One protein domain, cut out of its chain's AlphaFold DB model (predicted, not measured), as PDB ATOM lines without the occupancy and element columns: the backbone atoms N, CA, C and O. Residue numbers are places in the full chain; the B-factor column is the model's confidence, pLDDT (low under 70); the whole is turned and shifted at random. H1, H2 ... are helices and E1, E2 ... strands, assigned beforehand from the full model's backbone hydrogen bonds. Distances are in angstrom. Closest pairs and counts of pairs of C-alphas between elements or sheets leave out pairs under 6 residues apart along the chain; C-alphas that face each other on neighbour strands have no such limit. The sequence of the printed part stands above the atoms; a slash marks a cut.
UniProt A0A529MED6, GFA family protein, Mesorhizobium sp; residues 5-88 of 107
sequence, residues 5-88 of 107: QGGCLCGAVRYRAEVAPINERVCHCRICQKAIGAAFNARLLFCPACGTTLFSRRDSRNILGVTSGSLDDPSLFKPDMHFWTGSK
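Overview. This is residues 5 to 88 of the 107 residues of the protein "GFA family protein" of Mesorhizobium sp (UniProt A0A529MED6). With little regular structure, this is mostly loops about a small three-strand sheet, E3 E4 E5, which sits between a separate hairpin, E1 and E2, at one end and a short helix, H1, towards the other. Unnamed residues 26 to 27 and 82 to 83 pair in parallel. The 84 printed residues, mixed in class with 27 in named elements, run E1 E2 H1 E3 E4 E5; they are compact, radius of gyration of the C-alphas 12.7 A, spanning 36 by 27 by 27 A.

Along the chain. E1, residues 5 to 7, begins at C-alpha 5 (9.306, 36.780, -33.429). E2 is 14 to 17, H1 30 to 36, E3 44 to 46. E4, 53 to 58, is 15.5 A long. E5, 63 to 66, ends at (1.461, 40.142, -28.039).

Arrangement. Hairpin E1 and E2 is antiparallel, N 15 to O 6 2.9 A; both are apart from E3 and E5. H1, every O i to N i+4 pair within hydrogen-bond range, only grazes the sheet; C-alphas 35 and 44, closest of H1 and E3, are 6.9 A apart. E3 E4 E5 is a meander, each strand antiparallel to the one before: N 45 to O 55 2.8 A, N 56 to O 65 2.8 A.

Size, cuts and confidence. The farthest C-alphas, Ala 12 and Gly 86, are 36.4 A apart. The printed part has no cut; E2 to H1 is a long link. Residues 35 to 44 have pLDDT under 70.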
ATOM      1  N   GLN A   5       9.209  38.155 -33.898       94.62
ATOM      2  CA  GLN A   5       9.306  36.780 -33.429       94.62
ATOM      3  C   GLN A   5       9.560  36.757 -31.928       94.62
ATOM      4  O   GLN A   5      10.053  37.727 -31.354       94.62
ATOM      5  N   GLY A   6       9.199  35.647 -31.304       94.94
ATOM      6  CA  GLY A   6       9.330  35.484 -29.870       94.94
ATOM      7  C   GLY A   6       8.930  34.094 -29.416       94.94
ATOM      8  O   GLY A   6       8.761  33.167 -30.222       94.94
ATOM      9  N   GLY A   7       8.774  33.945 -28.110       95.44
ATOM     10  CA  GLY A   7       8.411  32.682 -27.502       95.44
ATOM     11  C   GLY A   7       8.322  32.742 -25.989       95.44
ATOM     12  O   GLY A   7       8.473  33.788 -25.363       95.44
ATOM     13  N   CYS A   8       8.038  31.587 -25.398       96.00
ATOM     14  CA  CYS A   8       8.062  31.436 -23.951       96.00
ATOM     15  C   CYS A   8       9.484  31.197 -23.436       96.00
ATOM     16  O   CYS A   8      10.366  30.783 -24.189       96.00
ATOM     17  N   LEU A   9       9.679  31.377 -22.126       95.00
ATOM     18  CA  LEU A   9      10.977  31.219 -21.468       95.00
ATOM     19  C   LEU A   9      11.597  29.832 -21.693       95.00
ATOM     20  O   LEU A   9      12.794  29.727 -21.931       95.00
ATOM     21  N   CYS A  10      10.796  28.764 -21.641       97.00
ATOM     22  CA  CYS A  10      11.302  27.402 -21.839       97.00
ATOM     23  C   CYS A  10      11.463  26.998 -23.313       97.00
ATOM     24  O   CYS A  10      11.850  25.866 -23.590       97.00
ATOM     25  N   GLY A  11      11.109  27.867 -24.264       96.69
ATOM     26  CA  GLY A  11      11.187  27.584 -25.699       96.69
ATOM     27  C   GLY A  11      10.119  26.630 -26.248       96.69
ATOM     28  O   GLY A  11      10.037  26.466 -27.462       96.69
ATOM     29  N   ALA A  12       9.258  26.049 -25.402       97.50
ATOM     30  CA  ALA A  12       8.192  25.132 -25.828       97.50
ATOM     31  C   ALA A  12       7.152  25.783 -26.760       97.50
ATOM     32  O   ALA A  12       6.462  25.091 -27.502       97.50
ATOM     33  N   VAL A  13       7.027  27.111 -26.720       96.19
ATOM     34  CA  VAL A  13       6.188  27.894 -27.627       96.19
ATOM     35  C   VAL A  13       7.056  28.939 -28.312       96.19
ATOM     36  O   VAL A  13       7.700  29.745 -27.641       96.19
ATOM     37  N   ARG A  14       7.028  28.950 -29.647       96.44
ATOM     38  CA  ARG A  14       7.645  29.962 -30.511       96.44
ATOM     39  C   ARG A  14       6.593  30.513 -31.461       96.44
ATOM     40  O   ARG A  14       5.703  29.779 -31.886       96.44
ATOM     41  N   TYR A  15       6.693  31.790 -31.798       94.00
ATOM     42  CA  TYR A  15       5.767  32.431 -32.723       94.00
ATOM     43  C   TYR A  15       6.472  33.418 -33.648       94.00
ATOM     44  O   TYR A  15       7.580  33.886 -33.379       94.00
ATOM     45  N   ARG A  16       5.777  33.739 -34.740       93.19
ATOM     46  CA  ARG A  16       6.173  34.715 -35.750       93.19
ATOM     47  C   ARG A  16       4.940  35.504 -36.184       93.19
ATOM     48  O   ARG A  16       3.907  34.907 -36.468       93.19
ATOM     49  N   ALA A  17       5.063  36.823 -36.250       87.88
ATOM     50  CA  ALA A  17       4.070  37.720 -36.823       87.88
ATOM     51  C   ALA A  17       4.631  38.362 -38.096       87.88
ATOM     52  O   ALA A  17       5.777  38.806 -38.139       87.88
ATOM     53  N   GLU A  18       3.828  38.395 -39.154       87.25
ATOM     54  CA  GLU A  18       4.242  38.948 -40.452       87.25
ATOM     55  C   GLU A  18       3.801  40.399 -40.643       87.25
ATOM     56  O   GLU A  18       4.389  41.132 -41.434       87.25
ATOM     57  N   VAL A  19       2.801  40.825 -39.873       84.25
ATOM     58  CA  VAL A  19       2.240  42.174 -39.909       84.25
ATOM     59  C   VAL A  19       2.760  42.967 -38.716       84.25
ATOM     60  O   VAL A  19       2.899  42.429 -37.615       84.25
ATOM     61  N   ALA A  20       3.053  44.248 -38.941       83.25
ATOM     62  CA  ALA A  20       3.440  45.160 -37.875       83.25
ATOM     63  C   ALA A  20       2.293  45.331 -36.857       83.25
ATOM     64  O   ALA A  20       1.147  45.536 -37.268       83.25
ATOM     65  N   PRO A  21       2.576  45.266 -35.545       81.50
ATOM     66  CA  PRO A  21       1.607  45.608 -34.511       81.50
ATOM     67  C   PRO A  21       1.058  47.028 -34.664       81.50
ATOM     68  O   PRO A  21       1.771  47.954 -35.035       81.50
ATOM     69  N   ILE A  22      -0.223  47.185 -34.339       82.75
ATOM     70  CA  ILE A  22      -0.957  48.450 -34.467       82.75
ATOM     71  C   ILE A  22      -0.607  49.480 -33.382       82.75
ATOM     72  O   ILE A  22      -0.827  50.668 -33.596       82.75
ATOM     73  N   ASN A  23      -0.129  49.041 -32.211       77.19
ATOM     74  CA  ASN A  23       0.364  49.878 -31.110       77.19
ATOM     75  C   ASN A  23       1.018  49.030 -30.007       77.19
ATOM     76  O   ASN A  23       0.862  47.806 -29.974       77.19
ATOM     77  N   GLU A  24       1.691  49.707 -29.075       81.31
ATOM     78  CA  GLU A  24       2.114  49.163 -27.788       81.31
ATOM     79  C   GLU A  24       1.617  50.080 -26.664       81.31
ATOM     80  O   GLU A  24       1.889  51.276 -26.663       81.31
ATOM     81  N   ARG A  25       0.870  49.523 -25.702       81.62
ATOM     82  CA  ARG A  25       0.231  50.296 -24.624       81.62
ATOM     83  C   ARG A  25       0.453  49.654 -23.264       81.62
ATOM     84  O   ARG A  25       0.358  48.434 -23.127       81.62
ATOM     85  N   VAL A  26       0.609  50.479 -22.226       84.38
ATOM     86  CA  VAL A  26       0.839  50.009 -20.851       84.38
ATOM     87  C   VAL A  26      -0.425  50.168 -20.002       84.38
ATOM     88  O   VAL A  26      -0.843  51.275 -19.669       84.38
ATOM     89  N   CYS A  27      -1.047  49.038 -19.645       86.12
ATOM     90  CA  CYS A  27      -2.296  48.996 -18.875       86.12
ATOM     91  C   CYS A  27      -2.060  48.743 -17.384       86.12
ATOM     92  O   CYS A  27      -1.546  47.683 -17.045       86.12
ATOM     93  N   HIS A  28      -2.557  49.596 -16.491       88.62
ATOM     94  CA  HIS A  28      -2.330  49.469 -15.039       88.62
ATOM     95  C   HIS A  28      -3.511  48.891 -14.242       88.62
ATOM     96  O   HIS A  28      -3.508  48.932 -13.015       88.62
ATOM     97  N   CYS A  29      -4.548  48.351 -14.891       85.81
ATOM     98  CA  CYS A  29      -5.747  47.913 -14.165       85.81
ATOM     99  C   CYS A  29      -5.496  46.681 -13.266       85.81
ATOM    100  O   CYS A  29      -4.587  45.882 -13.488       85.81
ATOM    101  N   ARG A  30      -6.341  46.455 -12.252       83.19
ATOM    102  CA  ARG A  30      -6.132  45.327 -11.319       83.19
ATOM    103  C   ARG A  30      -6.278  43.944 -11.955       83.19
ATOM    104  O   ARG A  30      -5.661  42.996 -11.480       83.19
ATOM    105  N   ILE A  31      -7.081  43.818 -13.015       81.44
ATOM    106  CA  ILE A  31      -7.220  42.554 -13.758       81.44
ATOM    107  C   ILE A  31      -5.890  42.210 -14.420       81.44
ATOM    108  O   ILE A  31      -5.425  41.081 -14.309       81.44
ATOM    109  N   CYS A  32      -5.282  43.206 -15.064       76.62
ATOM    110  CA  CYS A  32      -3.964  43.125 -15.662       76.62
ATOM    111  C   CYS A  32      -2.923  42.685 -14.631       76.62
ATOM    112  O   CYS A  32      -2.313  41.630 -14.761       76.62
ATOM    113  N   GLN A  33      -2.842  43.419 -13.523       80.88
ATOM    114  CA  GLN A  33      -1.873  43.128 -12.470       80.88
ATOM    115  C   GLN A  33      -1.953  41.685 -11.956       80.88
ATOM    116  O   GLN A  33      -0.942  40.995 -11.845       80.88
ATOM    117  N   LYS A  34      -3.172  41.202 -11.682       74.19
ATOM    118  CA  LYS A  34      -3.390  39.842 -11.174       74.19
ATOM    119  C   LYS A  34      -3.158  38.756 -12.222       74.19
ATOM    120  O   LYS A  34      -2.682  37.688 -11.864       74.19
ATOM    121  N   ALA A  35      -3.516  38.999 -13.482       62.97
ATOM    122  CA  ALA A  35      -3.388  37.998 -14.539       62.97
ATOM    123  C   ALA A  35      -1.929  37.758 -14.958       62.97
ATOM    124  O   ALA A  35      -1.613  36.661 -15.402       62.97
ATOM    125  N   ILE A  36      -1.065  38.772 -14.835       67.38
ATOM    126  CA  ILE A  36       0.329  38.722 -15.315       67.38
ATOM    127  C   ILE A  36       1.320  38.534 -14.160       67.38
ATOM    128  O   ILE A  36       2.435  38.068 -14.370       67.38
ATOM    129  N   GLY A  37       0.942  38.920 -12.937       61.28
ATOM    130  CA  GLY A  37       1.894  39.035 -11.830       61.28
ATOM    131  C   GLY A  37       2.872  40.206 -12.006       61.28
ATOM    132  O   GLY A  37       3.926  40.223 -11.382       61.28
ATOM    133  N   ALA A  38       2.531  41.180 -12.854       66.19
ATOM    134  CA  ALA A  38       3.312  42.387 -13.111       66.19
ATOM    135  C   ALA A  38       2.516  43.637 -12.713       66.19
ATOM    136  O   ALA A  38       1.300  43.587 -12.551       66.19
ATOM    137  N   ALA A  39       3.173  44.790 -12.582       61.53
ATOM    138  CA  ALA A  39       2.477  46.041 -12.262       61.53
ATOM    139  C   ALA A  39       1.515  46.515 -13.382       61.53
ATOM    140  O   ALA A  39       0.656  47.362 -13.124       61.53
ATOM    141  N   PHE A  40       1.615  45.947 -14.595       62.53
ATOM    142  CA  PHE A  40       0.824  46.305 -15.778       62.53
ATOM    143  C   PHE A  40       0.623  45.126 -16.776       62.53
ATOM    144  O   PHE A  40       1.321  44.123 -16.665       62.53
ATOM    145  N   ASN A  41      -0.289  45.296 -17.765       65.56
ATOM    146  CA  ASN A  41      -0.593  44.493 -18.995       65.56
ATOM    147  C   ASN A  41      -1.815  43.498 -18.983       65.56
ATOM    148  O   ASN A  41      -2.187  42.971 -17.952       65.56
ATOM    149  N   ALA A  42      -2.514  43.268 -20.113       55.84
ATOM    150  CA  ALA A  42      -3.902  42.749 -20.223       55.84
ATOM    151  C   ALA A  42      -4.111  41.231 -20.454       55.84
ATOM    152  O   ALA A  42      -3.319  40.617 -21.139       55.84
ATOM    153  N   ARG A  43      -5.237  40.678 -19.935       55.19
ATOM    154  CA  ARG A  43      -5.818  39.298 -20.061       55.19
ATOM    155  C   ARG A  43      -5.123  38.330 -21.033       55.19
ATOM    156  O   ARG A  43      -5.149  38.582 -22.230       55.19
ATOM    157  N   LEU A  44      -4.666  37.168 -20.555       69.50
ATOM    158  CA  LEU A  44      -3.620  36.415 -21.252       69.50
ATOM    159  C   LEU A  44      -3.891  34.941 -21.574       69.50
ATOM    160  O   LEU A  44      -4.602  34.247 -20.854       69.50
ATOM    161  N   LEU A  45      -3.187  34.471 -22.603       82.25
ATOM    162  CA  LEU A  45      -2.806  33.090 -22.876       82.25
ATOM    163  C   LEU A  45      -1.339  32.901 -22.445       82.25
ATOM    164  O   LEU A  45      -0.475  33.710 -22.807       82.25
ATOM    165  N   PHE A  46      -1.053  31.842 -21.687       88.94
ATOM    166  CA  PHE A  46       0.276  31.546 -21.140       88.94
ATOM    167  C   PHE A  46       0.786  30.173 -21.591       88.94
ATOM    168  O   PHE A  46       0.013  29.291 -21.961       88.94
ATOM    169  N   CYS A  47       2.105  29.983 -21.549       92.06
ATOM    170  CA  CYS A  47       2.723  28.683 -21.772       92.06
ATOM    171  C   CYS A  47       2.467  27.771 -20.560       92.06
ATOM    172  O   CYS A  47       2.931  28.100 -19.467       92.06
ATOM    173  N   PRO A  48       1.813  26.609 -20.717       89.62
ATOM    174  CA  PRO A  48       1.510  25.735 -19.583       89.62
ATOM    175  C   PRO A  48       2.760  25.106 -18.955       89.62
ATOM    176  O   PRO A  48       2.719  24.696 -17.803       89.62
ATOM    177  N   ALA A  49       3.873  25.041 -19.693       94.69
ATOM    178  CA  ALA A  49       5.110  24.432 -19.212       94.69
ATOM    179  C   ALA A  49       5.933  25.353 -18.295       94.69
ATOM    180  O   ALA A  49       6.602  24.867 -17.393       94.69
ATOM    181  N   CYS A  50       5.919  26.669 -18.531       93.94
ATOM    182  CA  CYS A  50       6.768  27.613 -17.786       93.94
ATOM    183  C   CYS A  50       6.042  28.857 -17.258       93.94
ATOM    184  O   CYS A  50       6.669  29.706 -16.636       93.94
ATOM    185  N   GLY A  51       4.745  29.010 -17.528       88.81
ATOM    186  CA  GLY A  51       3.951  30.151 -17.070       88.81
ATOM    187  C   GLY A  51       4.200  31.460 -17.824       88.81
ATOM    188  O   GLY A  51       3.518  32.445 -17.545       88.81
ATOM    189  N   THR A  52       5.122  31.507 -18.798       90.75
ATOM    190  CA  THR A  52       5.350  32.733 -19.575       90.75
ATOM    191  C   THR A  52       4.077  33.171 -20.271       90.75
ATOM    192  O   THR A  52       3.442  32.421 -21.015       90.75
ATOM    193  N   THR A  53       3.751  34.429 -20.052       89.44
ATOM    194  CA  THR A  53       2.682  35.133 -20.724       89.44
ATOM    195  C   THR A  53       3.057  35.422 -22.181       89.44
ATOM    196  O   THR A  53       4.112  36.003 -22.425       89.44
ATOM    197  N   LEU A  54       2.190  35.084 -23.142       88.81
ATOM    198  CA  LEU A  54       2.493  35.237 -24.574       88.81
ATOM    199  C   LEU A  54       1.540  36.190 -25.289       88.81
ATOM    200  O   LEU A  54       1.973  37.149 -25.926       88.81
ATOM    201  N   PHE A  55       0.236  35.956 -25.163       88.94
ATOM    202  CA  PHE A  55      -0.766  36.666 -25.955       88.94
ATOM    203  C   PHE A  55      -1.912  37.159 -25.095       88.94
ATOM    204  O   PHE A  55      -2.183  36.587 -24.051       88.94
ATOM    205  N   SER A  56      -2.638  38.160 -25.576       85.12
ATOM    206  CA  SER A  56      -3.951  38.551 -25.070       85.12
ATOM    207  C   SER A  56      -4.959  38.536 -26.206       85.12
ATOM    208  O   SER A  56      -4.605  38.821 -27.345       85.12
ATOM    209  N   ARG A  57      -6.225  38.217 -25.931       82.62
ATOM    210  CA  ARG A  57      -7.270  38.204 -26.964       82.62
ATOM    211  C   ARG A  57      -8.435  39.099 -26.565       82.62
ATOM    212  O   ARG A  57      -8.930  39.033 -25.439       82.62
ATOM    213  N   ARG A  58      -8.862  39.955 -27.494       80.69
ATOM    214  CA  ARG A  58     -10.068  40.783 -27.381       80.69
ATOM    215  C   ARG A  58     -10.969  40.517 -28.578       80.69
ATOM    216  O   ARG A  58     -10.900  41.231 -29.576       80.69
ATOM    217  N   ASP A  59     -11.829  39.509 -28.448       80.50
ATOM    218  CA  ASP A  59     -12.740  39.078 -29.516       80.50
ATOM    219  C   ASP A  59     -13.625  40.206 -30.043       80.50
ATOM    220  O   ASP A  59     -13.747  40.376 -31.250       80.50
ATOM    221  N   SER A  60     -14.148  41.056 -29.153       80.81
ATOM    222  CA  SER A  60     -15.020  42.179 -29.528       80.81
ATOM    223  C   SER A  60     -14.367  43.223 -30.436       80.81
ATOM    224  O   SER A  60     -15.071  44.044 -31.015       80.81
ATOM    225  N   ARG A  61     -13.033  43.226 -30.548       79.38
ATOM    226  CA  ARG A  61     -12.283  44.116 -31.445       79.38
ATOM    227  C   ARG A  61     -11.476  43.354 -32.496       79.38
ATOM    228  O   ARG A  61     -10.755  43.989 -33.252       79.38
ATOM    229  N   ASN A  62     -11.573  42.022 -32.526       84.00
ATOM    230  CA  ASN A  62     -10.732  41.145 -33.341       84.00
ATOM    231  C   ASN A  62      -9.222  41.435 -33.189       84.00
ATOM    232  O   ASN A  62      -8.477  41.479 -34.165       84.00
ATOM    233  N   ILE A  63      -8.774  41.684 -31.952       84.44
ATOM    234  CA  ILE A  63      -7.372  42.007 -31.644       84.44
ATOM    235  C   ILE A  63      -6.728  40.849 -30.886       84.44
ATOM    236  O   ILE A  63      -7.234  40.415 -29.844       84.44
ATOM    237  N   LEU A  64      -5.565  40.421 -31.378       86.31
ATOM    238  CA  LEU A  64      -4.597  39.619 -30.641       86.31
ATOM    239  C   LEU A  64      -3.457  40.541 -30.195       86.31
ATOM    240  O   LEU A  64      -2.747  41.101 -31.025       86.31
ATOM    241  N   GLY A  65      -3.300  40.726 -28.889       87.06
ATOM    242  CA  GLY A  65      -2.137  41.401 -28.329       87.06
ATOM    243  C   GLY A  65      -0.992  40.415 -28.132       87.06
ATOM    244  O   GLY A  65      -1.218  39.272 -27.740       87.06
ATOM    245  N   VAL A  66       0.232  40.873 -28.360       88.31
ATOM    246  CA  VAL A  66       1.461  40.142 -28.039       88.31
ATOM    247  C   VAL A  66       2.061  40.773 -26.792       88.31
ATOM    248  O   VAL A  66       2.067  41.993 -26.653       88.31
ATOM    249  N   THR A  67       2.533  39.953 -25.859       87.88
ATOM    250  CA  THR A  67       3.233  40.468 -24.682       87.88
ATOM    251  C   THR A  67       4.651  40.841 -25.069       87.88
ATOM    252  O   THR A  67       5.423  39.962 -25.444       87.88
ATOM    253  N   SER A  68       4.999  42.122 -24.949       86.81
ATOM    254  CA  SER A  68       6.279  42.664 -25.419       86.81
ATOM    255  C   SER A  68       7.484  41.916 -24.859       86.81
ATOM    256  O   SER A  68       8.383  41.556 -25.607       86.81
ATOM    257  N   GLY A  69       7.459  41.560 -23.570       88.12
ATOM    258  CA  GLY A  69       8.537  40.794 -22.930       88.12
ATOM    259  C   GLY A  69       8.707  39.350 -23.427       88.12
ATOM    260  O   GLY A  69       9.635  38.679 -22.996       88.12
ATOM    261  N   SER A  70       7.823  38.857 -24.301       91.56
ATOM    262  CA  SER A  70       7.968  37.548 -24.955       91.56
ATOM    263  C   SER A  70       8.579  37.625 -26.358       91.56
ATOM    264  O   SER A  70       8.781  36.583 -26.980       91.56
ATOM    265  N   LEU A  71       8.831  38.830 -26.883       92.44
ATOM    266  CA  LEU A  71       9.541  39.031 -28.146       92.44
ATOM    267  C   LEU A  71      11.033  38.733 -27.969       92.44
ATOM    268  O   LEU A  71      11.602  39.018 -26.917       92.44
ATOM    269  N   ASP A  72      11.674  38.224 -29.023       94.19
ATOM    270  CA  ASP A  72      13.134  38.053 -29.043       94.19
ATOM    271  C   ASP A  72      13.859  39.411 -29.001       94.19
ATOM    272  O   ASP A  72      14.933  39.522 -28.417       94.19
ATOM    273  N   ASP A  73      13.263  40.443 -29.606       91.69
ATOM    274  CA  ASP A  73      13.704  41.835 -29.503       91.69
ATOM    275  C   ASP A  73      12.537  42.717 -29.020       91.69
ATOM    276  O   ASP A  73      11.711  43.161 -29.825       91.69
ATOM    277  N   PRO A  74      12.421  42.966 -27.703       88.25
ATOM    278  CA  PRO A  74      11.371  43.822 -27.159       88.25
ATOM    279  C   PRO A  74      11.587  45.314 -27.462       88.25
ATOM    280  O   PRO A  74      10.657  46.092 -27.291       88.25
ATOM    281  N   SER A  75      12.772  45.732 -27.930       87.31
ATOM    282  CA  SER A  75      13.068  47.144 -28.239       87.31
ATOM    283  C   SER A  75      12.457  47.628 -29.559       87.31
ATOM    284  O   SER A  75      12.481  48.824 -29.861       87.31
ATOM    285  N   LEU A  76      11.872  46.707 -30.332       85.62
ATOM    286  CA  LEU A  76      11.153  46.995 -31.572       85.62
ATOM    287  C   LEU A  76       9.934  47.898 -31.367       85.62
ATOM    288  O   LEU A  76       9.439  48.477 -32.338       85.62
ATOM    289  N   PHE A  77       9.456  48.011 -30.131       82.56
ATOM    290  CA  PHE A  77       8.293  48.800 -29.775       82.56
ATOM    291  C   PHE A  77       8.623  49.730 -28.607       82.56
ATOM    292  O   PHE A  77       9.528  49.480 -27.806       82.56
ATOM    293  N   LYS A  78       7.923  50.863 -28.577       83.44
ATOM    294  CA  LYS A  78       7.924  51.786 -27.449       83.44
ATOM    295  C   LYS A  78       6.473  52.064 -27.085       83.44
ATOM    296  O   LYS A  78       5.687  52.339 -28.000       83.44
ATOM    297  N   PRO A  79       6.123  52.059 -25.788       88.19
ATOM    298  CA  PRO A  79       4.826  52.526 -25.347       88.19
ATOM    299  C   PRO A  79       4.535  53.936 -25.856       88.19
ATOM    300  O   PRO A  79       5.413  54.799 -25.849       88.19
ATOM    301  N   ASP A  80       3.293  54.167 -26.265       90.31
ATOM    302  CA  ASP A  80       2.802  55.493 -26.651       90.31
ATOM    303  C   ASP A  80       1.962  56.160 -25.547       90.31
ATOM    304  O   ASP A  80       1.694  57.358 -25.618       90.31
ATOM    305  N   MET A  81       1.545  55.400 -24.527       91.81
ATOM    306  CA  MET A  81       0.731  55.880 -23.410       91.81
ATOM    307  C   MET A  81       0.695  54.912 -22.217       91.81
ATOM    308  O   MET A  81       0.864  53.691 -22.348       91.81
ATOM    309  N   HIS A  82       0.289  55.459 -21.070       93.19
ATOM    310  CA  HIS A  82      -0.196  54.717 -19.911       93.19
ATOM    311  C   HIS A  82      -1.692  54.934 -19.709       93.19
ATOM    312  O   HIS A  82      -2.191  56.054 -19.772       93.19
ATOM    313  N   PHE A  83      -2.421  53.867 -19.401       93.19
ATOM    314  CA  PHE A  83      -3.858  53.954 -19.151       93.19
ATOM    315  C   PHE A  83      -4.279  53.083 -17.966       93.19
ATOM    316  O   PHE A  83      -3.569  52.148 -17.577       93.19
ATOM    317  N   TRP A  84      -5.433  53.400 -17.377       93.38
ATOM    318  CA  TRP A  84      -5.850  52.918 -16.055       93.38
ATOM    319  C   TRP A  84      -4.888  53.287 -14.919       93.38
ATOM    320  O   TRP A  84      -4.747  52.533 -13.952       93.38
ATOM    321  N   THR A  85      -4.209  54.433 -15.014       94.81
ATOM    322  CA  THR A  85      -3.199  54.854 -14.031       94.81
ATOM    323  C   THR A  85      -3.773  55.098 -12.637       94.81
ATOM    324  O   THR A  85      -3.030  54.983 -11.669       94.81
ATOM    325  N   GLY A  86      -5.091  55.289 -12.489       92.12
ATOM    326  CA  GLY A  86      -5.749  55.344 -11.177       92.12
ATOM    327  C   GLY A  86      -5.623  54.041 -10.368       92.12
ATOM    328  O   GLY A  86      -5.834  54.027  -9.162       92.12
ATOM    329  N   SER A  87      -5.251  52.930 -11.017       94.25
ATOM    330  CA  SER A  87      -4.933  51.646 -10.372       94.25
ATOM    331  C   SER A  87      -3.430  51.360 -10.263       94.25
ATOM    332  O   SER A  87      -3.060  50.261  -9.828       94.25
ATOM    333  N   LYS A  88      -2.554  52.293 -10.675       93.44
ATOM    334  CA  LYS A  88      -1.099  52.101 -10.599       93.44
ATOM    335  C   LYS A  88      -0.674  51.893  -9.150       93.44
ATOM    336  O   LYS A  88      -1.283  52.425  -8.222       93.44
TER     337      LYS A  88